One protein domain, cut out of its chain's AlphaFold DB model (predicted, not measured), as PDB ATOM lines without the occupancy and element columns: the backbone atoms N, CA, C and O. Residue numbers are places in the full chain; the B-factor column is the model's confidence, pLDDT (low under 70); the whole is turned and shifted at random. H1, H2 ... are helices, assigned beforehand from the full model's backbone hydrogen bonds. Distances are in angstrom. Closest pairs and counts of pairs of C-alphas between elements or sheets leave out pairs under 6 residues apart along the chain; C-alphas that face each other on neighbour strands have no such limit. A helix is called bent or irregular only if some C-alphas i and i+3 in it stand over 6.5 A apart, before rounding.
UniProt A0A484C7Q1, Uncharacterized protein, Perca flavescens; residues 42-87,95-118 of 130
ATOM      1  N   THR A  42      46.777 -22.978 -22.357       48.75
ATOM      2  CA  THR A  42      46.306 -23.853 -21.288       48.75
ATOM      3  C   THR A  42      46.482 -25.338 -21.635       48.75
ATOM      4  O   THR A  42      46.846 -25.694 -22.748       48.75
ATOM      5  N   SER A  43      46.193 -26.240 -20.694       54.25
ATOM      6  CA  SER A  43      46.221 -27.707 -20.879       54.25
ATOM      7  C   SER A  43      45.699 -28.226 -22.238       54.25
ATOM      8  O   SER A  43      46.122 -29.291 -22.690       54.25
ATOM      9  N   LEU A  44      44.803 -27.478 -22.884       47.41
ATOM     10  CA  LEU A  44      44.220 -27.752 -24.189       47.41
ATOM     11  C   LEU A  44      45.255 -27.860 -25.329       47.41
ATOM     12  O   LEU A  44      45.293 -28.891 -25.998       47.41
ATOM     13  N   GLU A  45      46.145 -26.883 -25.527       45.44
ATOM     14  CA  GLU A  45      47.165 -26.948 -26.590       45.44
ATOM     15  C   GLU A  45      48.125 -28.125 -26.414       45.44
ATOM     16  O   GLU A  45      48.479 -28.789 -27.387       45.44
ATOM     17  N   SER A  46      48.476 -28.458 -25.168       59.22
ATOM     18  CA  SER A  46      49.306 -29.636 -24.892       59.22
ATOM     19  C   SER A  46      48.590 -30.948 -25.235       59.22
ATOM     20  O   SER A  46      49.222 -31.899 -25.695       59.22
ATOM     21  N   PHE A  47      47.264 -30.994 -25.074       65.12
ATOM     22  CA  PHE A  47      46.452 -32.165 -25.393       65.12
ATOM     23  C   PHE A  47      46.326 -32.368 -26.906       65.12
ATOM     24  O   PHE A  47      46.430 -33.500 -27.380       65.12
ATOM     25  N   HIS A  48      46.205 -31.283 -27.681       67.75
ATOM     26  CA  HIS A  48      46.143 -31.343 -29.145       67.75
ATOM     27  C   HIS A  48      47.354 -32.062 -29.764       67.75
ATOM     28  O   HIS A  48      47.180 -32.871 -30.676       67.75
ATOM     29  N   CYS A  49      48.563 -31.863 -29.225       65.94
ATOM     30  CA  CYS A  49      49.764 -32.583 -29.668       65.94
ATOM     31  C   CYS A  49      49.708 -34.099 -29.388       65.94
ATOM     32  O   CYS A  49      50.327 -34.885 -30.107       65.94
ATOM     33  N   HIS A  50      48.952 -34.524 -28.373       68.81
ATOM     34  CA  HIS A  50      48.843 -35.923 -27.951       68.81
ATOM     35  C   HIS A  50      47.700 -36.681 -28.635       68.81
ATOM     36  O   HIS A  50      47.697 -37.911 -28.617       68.81
ATOM     37  N   LEU A  51      46.792 -35.984 -29.328       71.62
ATOM     38  CA  LEU A  51      45.672 -36.591 -30.059       71.62
ATOM     39  C   LEU A  51      46.111 -37.688 -31.040       71.62
ATOM     40  O   LEU A  51      45.445 -38.717 -31.153       71.62
ATOM     41  N   LYS A  52      47.272 -37.521 -31.691       68.75
ATOM     42  CA  LYS A  52      47.844 -38.522 -32.611       68.75
ATOM     43  C   LYS A  52      48.153 -39.866 -31.938       68.75
ATOM     44  O   LYS A  52      48.211 -40.879 -32.624       68.75
ATOM     45  N   ARG A  53      48.359 -39.882 -30.616       70.81
ATOM     46  CA  ARG A  53      48.651 -41.093 -29.828       70.81
ATOM     47  C   ARG A  53      47.378 -41.786 -29.338       70.81
ATOM     48  O   ARG A  53      47.436 -42.964 -29.002       70.81
ATOM     49  N   PHE A  54      46.250 -41.073 -29.292       70.25
ATOM     50  CA  PHE A  54      44.969 -41.596 -28.805       70.25
ATOM     51  C   PHE A  54      44.083 -42.153 -29.916       70.25
ATOM     52  O   PHE A  54      43.266 -43.029 -29.660       70.25
ATOM     53  N   ILE A  55      44.240 -41.660 -31.145       70.81
ATOM     54  CA  ILE A  55      43.424 -42.085 -32.282       70.81
ATOM     55  C   ILE A  55      44.183 -43.178 -33.052       70.81
ATOM     56  O   ILE A  55      45.129 -42.857 -33.777       70.81
ATOM     57  N   PRO A  56      43.793 -44.464 -32.944       64.56
ATOM     58  CA  PRO A  56      44.411 -45.526 -33.728       64.56
ATOM     59  C   PRO A  56      44.174 -45.264 -35.219       64.56
ATOM     60  O   PRO A  56      43.039 -45.188 -35.695       64.56
ATOM     61  N   GLY A  57      45.270 -45.108 -35.965       60.06
ATOM     62  CA  GLY A  57      45.286 -44.607 -37.343       60.06
ATOM     63  C   GLY A  57      44.575 -45.468 -38.395       60.06
ATOM     64  O   GLY A  57      44.633 -45.100 -39.569       60.06
ATOM     65  N   THR A  58      43.929 -46.566 -37.992       54.84
ATOM     66  CA  THR A  58      43.272 -47.571 -38.843       54.84
ATOM     67  C   THR A  58      41.801 -47.853 -38.486       54.84
ATOM     68  O   THR A  58      41.123 -48.490 -39.287       54.84
ATOM     69  N   SER A  59      41.265 -47.372 -37.351       51.41
ATOM     70  CA  SER A  59      39.893 -47.701 -36.887       51.41
ATOM     71  C   SER A  59      39.054 -46.504 -36.424       51.41
ATOM     72  O   SER A  59      37.975 -46.682 -35.850       51.41
ATOM     73  N   ALA A  60      39.518 -45.278 -36.675       55.94
ATOM     74  CA  ALA A  60      38.779 -44.061 -36.366       55.94
ATOM     75  C   ALA A  60      37.573 -43.891 -37.308       55.94
ATOM     76  O   ALA A  60      37.598 -43.124 -38.266       55.94
ATOM     77  N   ASN A  61      36.498 -44.630 -37.041       64.69
ATOM     78  CA  ASN A  61      35.174 -44.280 -37.535       64.69
ATOM     79  C   ASN A  61      34.690 -43.044 -36.754       64.69
ATOM     80  O   ASN A  61      34.894 -42.973 -35.541       64.69
ATOM     81  N   ALA A  62      34.019 -42.102 -37.426       64.88
ATOM     82  CA  ALA A  62      33.362 -40.953 -36.799       64.88
ATOM     83  C   ALA A  62      32.505 -41.352 -35.580       64.88
ATOM     84  O   ALA A  62      32.476 -40.623 -34.594       64.88
ATOM     85  N   LEU A  63      31.897 -42.547 -35.617       67.62
ATOM     86  CA  LEU A  63      31.135 -43.127 -34.506       67.62
ATOM     87  C   LEU A  63      31.961 -43.295 -33.215       67.62
ATOM     88  O   LEU A  63      31.465 -43.039 -32.126       67.62
ATOM     89  N   ASN A  64      33.226 -43.706 -33.332       73.38
ATOM     90  CA  ASN A  64      34.089 -44.033 -32.190       73.38
ATOM     91  C   ASN A  64      35.030 -42.885 -31.808       73.38
ATOM     92  O   ASN A  64      35.704 -42.946 -30.783       73.38
ATOM     93  N   PHE A  65      35.087 -41.829 -32.622       76.94
ATOM     94  CA  PHE A  65      35.994 -40.703 -32.417       76.94
ATOM     95  C   PHE A  65      35.799 -40.042 -31.048       76.94
ATOM     96  O   PHE A  65      36.769 -39.759 -30.350       76.94
ATOM     97  N   GLN A  66      34.544 -39.863 -30.629       81.62
ATOM     98  CA  GLN A  66      34.218 -39.290 -29.322       81.62
ATOM     99  C   GLN A  66      34.726 -40.162 -28.163       81.62
ATOM    100  O   GLN A  66      35.255 -39.627 -27.191       81.62
ATOM    101  N   LEU A  67      34.633 -41.491 -28.281       83.88
ATOM    102  CA  LEU A  67      35.147 -42.420 -27.269       83.88
ATOM    103  C   LEU A  67      36.674 -42.350 -27.171       83.88
ATOM    104  O   LEU A  67      37.198 -42.254 -26.065       83.88
ATOM    105  N   TYR A  68      37.381 -42.290 -28.304       79.94
ATOM    106  CA  TYR A  68      38.840 -42.136 -28.310       79.94
ATOM    107  C   TYR A  68      39.300 -40.801 -27.708       79.94
ATOM    108  O   TYR A  68      40.324 -40.756 -27.026       79.94
ATOM    109  N   LEU A  69      38.546 -39.714 -27.912       82.88
ATOM    110  CA  LEU A  69      38.836 -38.431 -27.264       82.88
ATOM    111  C   LEU A  69      38.665 -38.505 -25.746       82.88
ATOM    112  O   LEU A  69      39.526 -38.016 -25.017       82.88
ATOM    113  N   LEU A  70      37.577 -39.117 -25.275       85.06
ATOM    114  CA  LEU A  70      37.309 -39.274 -23.845       85.06
ATOM    115  C   LEU A  70      38.352 -40.170 -23.170       85.06
ATOM    116  O   LEU A  70      38.878 -39.817 -22.114       85.06
ATOM    117  N   GLU A  71      38.694 -41.296 -23.794       84.69
ATOM    118  CA  GLU A  71      39.725 -42.210 -23.301       84.69
ATOM    119  C   GLU A  71      41.102 -41.531 -23.266       84.69
ATOM    120  O   GLU A  71      41.795 -41.564 -22.245       84.69
ATOM    121  N   GLY A  72      41.480 -40.854 -24.355       83.50
ATOM    122  CA  GLY A  72      42.731 -40.108 -24.448       83.50
ATOM    123  C   GLY A  72      42.835 -38.995 -23.409       83.50
ATOM    124  O   GLY A  72      43.867 -38.853 -22.754       83.50
ATOM    125  N   LEU A  73      41.751 -38.242 -23.197       83.00
ATOM    126  CA  LEU A  73      41.679 -37.193 -22.180       83.00
ATOM    127  C   LEU A  73      41.812 -37.760 -20.765       83.00
ATOM    128  O   LEU A  73      42.530 -37.191 -19.945       83.00
ATOM    129  N   SER A  74      41.159 -38.888 -20.481       84.50
ATOM    130  CA  SER A  74      41.254 -39.558 -19.182       84.50
ATOM    131  C   SER A  74      42.692 -39.976 -18.867       84.50
ATOM    132  O   SER A  74      43.214 -39.639 -17.804       84.50
ATOM    133  N   ARG A  75      43.368 -40.636 -19.816       82.44
ATOM    134  CA  ARG A  75      44.773 -41.052 -19.668       82.44
ATOM    135  C   ARG A  75      45.702 -39.850 -19.506       82.44
ATOM    136  O   ARG A  75      46.511 -39.823 -18.586       82.44
ATOM    137  N   TRP A  76      45.516 -38.816 -20.325       81.75
ATOM    138  CA  TRP A  76      46.270 -37.566 -20.218       81.75
ATOM    139  C   TRP A  76      46.119 -36.898 -18.846       81.75
ATOM    140  O   TRP A  76      47.101 -36.441 -18.257       81.75
ATOM    141  N   ASN A  77      44.898 -36.865 -18.306       82.25
ATOM    142  CA  ASN A  77      44.631 -36.309 -16.982       82.25
ATOM    143  C   ASN A  77      45.284 -37.135 -15.864       82.25
ATOM    144  O   ASN A  77      45.782 -36.547 -14.907       82.25
ATOM    145  N   GLN A  78      45.318 -38.466 -15.979       78.50
ATOM    146  CA  GLN A  78      46.004 -39.342 -15.017       78.50
ATOM    147  C   GLN A  78      47.524 -39.133 -15.039       78.50
ATOM    148  O   GLN A  78      48.136 -38.965 -13.981       78.50
ATOM    149  N   ASP A  79      48.122 -39.054 -16.230       75.62
ATOM    150  CA  ASP A  79      49.555 -38.791 -16.400       75.62
ATOM    151  C   ASP A  79      49.934 -37.420 -15.804       75.62
ATOM    152  O   ASP A  79      50.894 -37.297 -15.039       75.62
ATOM    153  N   ARG A  80      49.131 -36.381 -16.080       72.44
ATOM    154  CA  ARG A  80      49.332 -35.020 -15.547       72.44
ATOM    155  C   ARG A  80      49.050 -34.928 -14.049       72.44
ATOM    156  O   ARG A  80      49.751 -34.190 -13.365       72.44
ATOM    157  N   GLY A  81      48.063 -35.660 -13.537       70.56
ATOM    158  CA  GLY A  81      47.783 -35.757 -12.104       70.56
ATOM    159  C   GLY A  81      48.955 -36.378 -11.349       70.56
ATOM    160  O   GLY A  81      49.412 -35.822 -10.353       70.56
ATOM    161  N   THR A  82      49.517 -37.460 -11.886       68.50
ATOM    162  CA  THR A  82      50.719 -38.106 -11.341       68.50
ATOM    163  C   THR A  82      51.920 -37.153 -11.363       68.50
ATOM    164  O   THR A  82      52.594 -36.986 -10.350       68.50
ATOM    165  N   ALA A  83      52.148 -36.451 -12.479       65.19
ATOM    166  CA  ALA A  83      53.219 -35.458 -12.597       65.19
ATOM    167  C   ALA A  83      53.027 -34.230 -11.683       65.19
ATOM    168  O   ALA A  83      53.999 -33.633 -11.217       65.19
ATOM    169  N   ALA A  84      51.784 -33.832 -11.407       63.84
ATOM    170  CA  ALA A  84      51.480 -32.709 -10.521       63.84
ATOM    171  C   ALA A  84      51.813 -33.014  -9.053       63.84
ATOM    172  O   ALA A  84      52.185 -32.104  -8.320       63.84
ATOM    173  N   VAL A  85      51.711 -34.278  -8.630       63.78
ATOM    174  CA  VAL A  85      52.077 -34.711  -7.269       63.78
ATOM    175  C   VAL A  85      53.596 -34.822  -7.103       63.78
ATOM    176  O   VAL A  85      54.118 -34.562  -6.022       63.78
ATOM    177  N   THR A  86      54.320 -35.190  -8.161       66.44
ATOM    178  CA  THR A  86      55.784 -35.343  -8.117       66.44
ATOM    179  C   THR A  86      56.545 -34.037  -8.347       66.44
ATOM    180  O   THR A  86      57.720 -33.940  -7.995       66.44
ATOM    181  N   SER A  87      55.897 -33.021  -8.920       65.69
ATOM    182  CA  SER A  87      56.491 -31.704  -9.155       65.69
ATOM    183  C   SER A  87      56.211 -30.734  -8.006       65.69
ATOM    184  O   SER A  87      55.204 -30.824  -7.305       65.69
ATOM    185  N   TYR A  95      44.743 -23.593 -14.122       71.31
ATOM    186  CA  TYR A  95      45.045 -23.651 -15.554       71.31
ATOM    187  C   TYR A  95      44.396 -22.504 -16.331       71.31
ATOM    188  O   TYR A  95      44.656 -22.348 -17.522       71.31
ATOM    189  N   SER A  96      43.546 -21.717 -15.670       78.06
ATOM    190  CA  SER A  96      42.797 -20.643 -16.304       78.06
ATOM    191  C   SER A  96      43.696 -19.420 -16.486       78.06
ATOM    192  O   SER A  96      44.183 -18.822 -15.516       78.06
ATOM    193  N   GLY A  97      43.967 -19.069 -17.745       80.38
ATOM    194  CA  GLY A  97      44.845 -17.948 -18.085       80.38
ATOM    195  C   GLY A  97      44.279 -16.600 -17.638       80.38
ATOM    196  O   GLY A  97      45.016 -15.759 -17.136       80.38
ATOM    197  N   ASP A  98      42.966 -16.422 -17.735       82.44
ATOM    198  CA  ASP A  98      42.225 -15.261 -17.234       82.44
ATOM    199  C   ASP A  98      42.358 -15.097 -15.711       82.44
ATOM    200  O   ASP A  98      42.698 -14.014 -15.238       82.44
ATOM    201  N   VAL A  99      42.199 -16.177 -14.939       87.62
ATOM    202  CA  VAL A  99      42.395 -16.156 -13.480       87.62
ATOM    203  C   VAL A  99      43.840 -15.796 -13.151       87.62
ATOM    204  O   VAL A  99      44.084 -14.934 -12.307       87.62
ATOM    205  N   THR A 100      44.804 -16.395 -13.854       88.38
ATOM    206  CA  THR A 100      46.229 -16.084 -13.668       88.38
ATOM    207  C   THR A 100      46.525 -14.612 -13.967       88.38
ATOM    208  O   THR A 100      47.227 -13.949 -13.200       88.38
ATOM    209  N   GLN A 101      45.941 -14.064 -15.036       88.88
ATOM    210  CA  GLN A 101      46.068 -12.655 -15.405       88.88
ATOM    211  C   GLN A 101      45.451 -11.721 -14.356       88.88
ATOM    212  O   GLN A 101      46.071 -10.721 -13.982       88.88
ATOM    213  N   CYS A 102      44.254 -12.042 -13.864       91.31
ATOM    214  CA  CYS A 102      43.576 -11.287 -12.814       91.31
ATOM    215  C   CYS A 102      44.402 -11.271 -11.523       91.31
ATOM    216  O   CYS A 102      44.670 -10.199 -10.982       91.31
ATOM    217  N   VAL A 103      44.882 -12.433 -11.072       93.38
ATOM    218  CA  VAL A 103      45.721 -12.550  -9.870       93.38
ATOM    219  C   VAL A 103      47.016 -11.754 -10.023       93.38
ATOM    220  O   VAL A 103      47.385 -11.004  -9.119       93.38
ATOM    221  N   ASN A 104      47.680 -11.844 -11.177       93.12
ATOM    222  CA  ASN A 104      48.882 -11.060 -11.452       93.12
ATOM    223  C   ASN A 104      48.622  -9.555 -11.430       93.12
ATOM    224  O   ASN A 104      49.405  -8.813 -10.842       93.12
ATOM    225  N   THR A 105      47.516  -9.113 -12.030       94.31
ATOM    226  CA  THR A 105      47.128  -7.696 -12.053       94.31
ATOM    227  C   THR A 105      46.888  -7.178 -10.638       94.31
ATOM    228  O   THR A 105      47.388  -6.114 -10.277       94.31
ATOM    229  N   SER A 106      46.171  -7.939  -9.809       95.38
ATOM    230  CA  SER A 106      45.921  -7.582  -8.410       95.38
ATOM    231  C   SER A 106      47.207  -7.579  -7.584       95.38
ATOM    232  O   SER A 106      47.464  -6.627  -6.852       95.38
ATOM    233  N   SER A 107      48.058  -8.594  -7.746       95.06
ATOM    234  CA  SER A 107      49.342  -8.681  -7.044       95.06
ATOM    235  C   SER A 107      50.267  -7.516  -7.392       95.06
ATOM    236  O   SER A 107      50.911  -6.955  -6.510       95.06
ATOM    237  N   LEU A 108      50.298  -7.099  -8.661       95.62
ATOM    238  CA  LEU A 108      51.105  -5.961  -9.091       95.62
ATOM    239  C   LEU A 108      50.613  -4.652  -8.458       95.62
ATOM    240  O   LEU A 108      51.428  -3.844  -8.028       95.62
ATOM    241  N   LYS A 109      49.292  -4.464  -8.352       97.00
ATOM    242  CA  LYS A 109      48.693  -3.269  -7.736       97.00
ATOM    243  C   LYS A 109      48.936  -3.188  -6.229       97.00
ATOM    244  O   LYS A 109      49.179  -2.103  -5.721       97.00
ATOM    245  N   VAL A 110      48.837  -4.315  -5.523       97.44
ATOM    246  CA  VAL A 110      48.908  -4.348  -4.052       97.44
ATOM    247  C   VAL A 110      50.345  -4.493  -3.553       97.44
ATOM    248  O   VAL A 110      50.730  -3.849  -2.584       97.44
ATOM    249  N   PHE A 111      51.147  -5.330  -4.213       95.94
ATOM    250  CA  PHE A 111      52.484  -5.716  -3.750       95.94
ATOM    251  C   PHE A 111      53.615  -5.240  -4.670       95.94
ATOM    252  O   PHE A 111      54.775  -5.550  -4.404       95.94
ATOM    253  N   GLY A 112      53.309  -4.560  -5.781       95.50
ATOM    254  CA  GLY A 112      54.318  -4.093  -6.738       95.50
ATOM    255  C   GLY A 112      55.017  -5.208  -7.524       95.50
ATOM    256  O   GLY A 112      55.985  -4.942  -8.229       95.50
ATOM    257  N   ARG A 113      54.550  -6.462  -7.426       94.12
ATOM    258  CA  ARG A 113      55.154  -7.619  -8.109       94.12
ATOM    259  C   ARG A 113      54.111  -8.587  -8.658       94.12
ATOM    260  O   ARG A 113      53.054  -8.775  -8.057       94.12
ATOM    261  N   ALA A 114      54.428  -9.240  -9.773       91.06
ATOM    262  CA  ALA A 114      53.598 -10.307 -10.331       91.06
ATOM    263  C   ALA A 114      53.659 -11.575  -9.459       91.06
ATOM    264  O   ALA A 114      54.716 -11.920  -8.929       91.06
ATOM    265  N   PHE A 115      52.533 -12.279  -9.335       89.56
ATOM    266  CA  PHE A 115      52.424 -13.527  -8.568       89.56
ATOM    267  C   PHE A 115      52.989 -14.734  -9.337       89.56
ATOM    268  O   PHE A 115      53.624 -15.618  -8.767       89.56
ATOM    269  N   VAL A 116      52.796 -14.734 -10.658       88.38
ATOM    270  CA  VAL A 116      53.365 -15.666 -11.634       88.38
ATOM    271  C   VAL A 116      54.153 -14.835 -12.658       88.38
ATOM    272  O   VAL A 116      53.578 -14.392 -13.655       88.38
ATOM    273  N   PRO A 117      55.452 -14.568 -12.424       83.75
ATOM    274  CA  PRO A 117      56.231 -13.605 -13.214       83.75
ATOM    275  C   PRO A 117      56.456 -14.027 -14.672       83.75
ATOM    276  O   PRO A 117      56.569 -13.177 -15.546       83.75
ATOM    277  N   ASN A 118      56.460 -15.333 -14.951       83.75
ATOM    278  CA  ASN A 118      56.664 -15.871 -16.299       83.75
ATOM    279  C   ASN A 118      55.355 -16.042 -17.089       83.75
ATOM    280  O   ASN A 118      55.369 -16.581 -18.196       83.75
TER     281      ASN A 118
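AT A GLANCE: This is residues 42 to 87 and 95 to 118 of the 130 residues of an uncharacterized protein of Perca flavescens (UniProt A0A484C7Q1). Two helices, H1 and H2, pack on each other at a steep angle at one end of a stretched-out shape, and a third, H3, lies by itself at the other end, with residues 112 to 118 folding back after it. Residues 81 to 87, of which 81 to 86 belong to H2, stick out free. The printed part has 70 residues, with three named helices in the order H1, H2, H3 and no named strand; its class is all helix. It is extended, with a radius of gyration of the C-alphas of 17.7 A and spans of 55 by 26 by 15 A.

HOW THE PARTS SIT: H1, residues 43 to 54, and H2, residues 62 to 86, touch, and H2 touches H1 with residues 68 to 76 alone. Their closest C-alphas, those of Phe 54 and Gly 72, are 5.1 A apart. They run opposite ways at a steep tilt of 59 degrees. H3, residues 97 to 111, is apart from H1 and from H2. In H3 every O i to N i+4 pair is within hydrogen-bond range; in H2 19 of 21 are, and in H1 3 of 8, beside 6 of 9 O i to N i+3 pairs.

IN THESE COORDINATES: H1 begins at C-alpha 43, (46.221, -27.707, -20.879), and is 16.0 A long. It is irregular, but only just: C-alphas 49 and 52 are 6.9 A apart. H2 is 36.8 A long and irregular, with C-alphas 63 and 66 7.1 A apart. H3 is 20.3 A long and ends at C-alpha 111, (52.484, -5.716, -3.750).

THE WHOLE: The C-alphas farthest apart, those of Thr 58 and Val 110, are 55.8 A apart. Residues 88 to 94 are cut out, and C-alphas 87 and 95 are 15.4 A apart across the cut. The link from H1 to H2 is short; that from H2 to H3 is across the cut. The mean pLDDT of the printed part is 76.4, with residues 42 to 50, 52, 56 to 63 and 82 to 87 under 70.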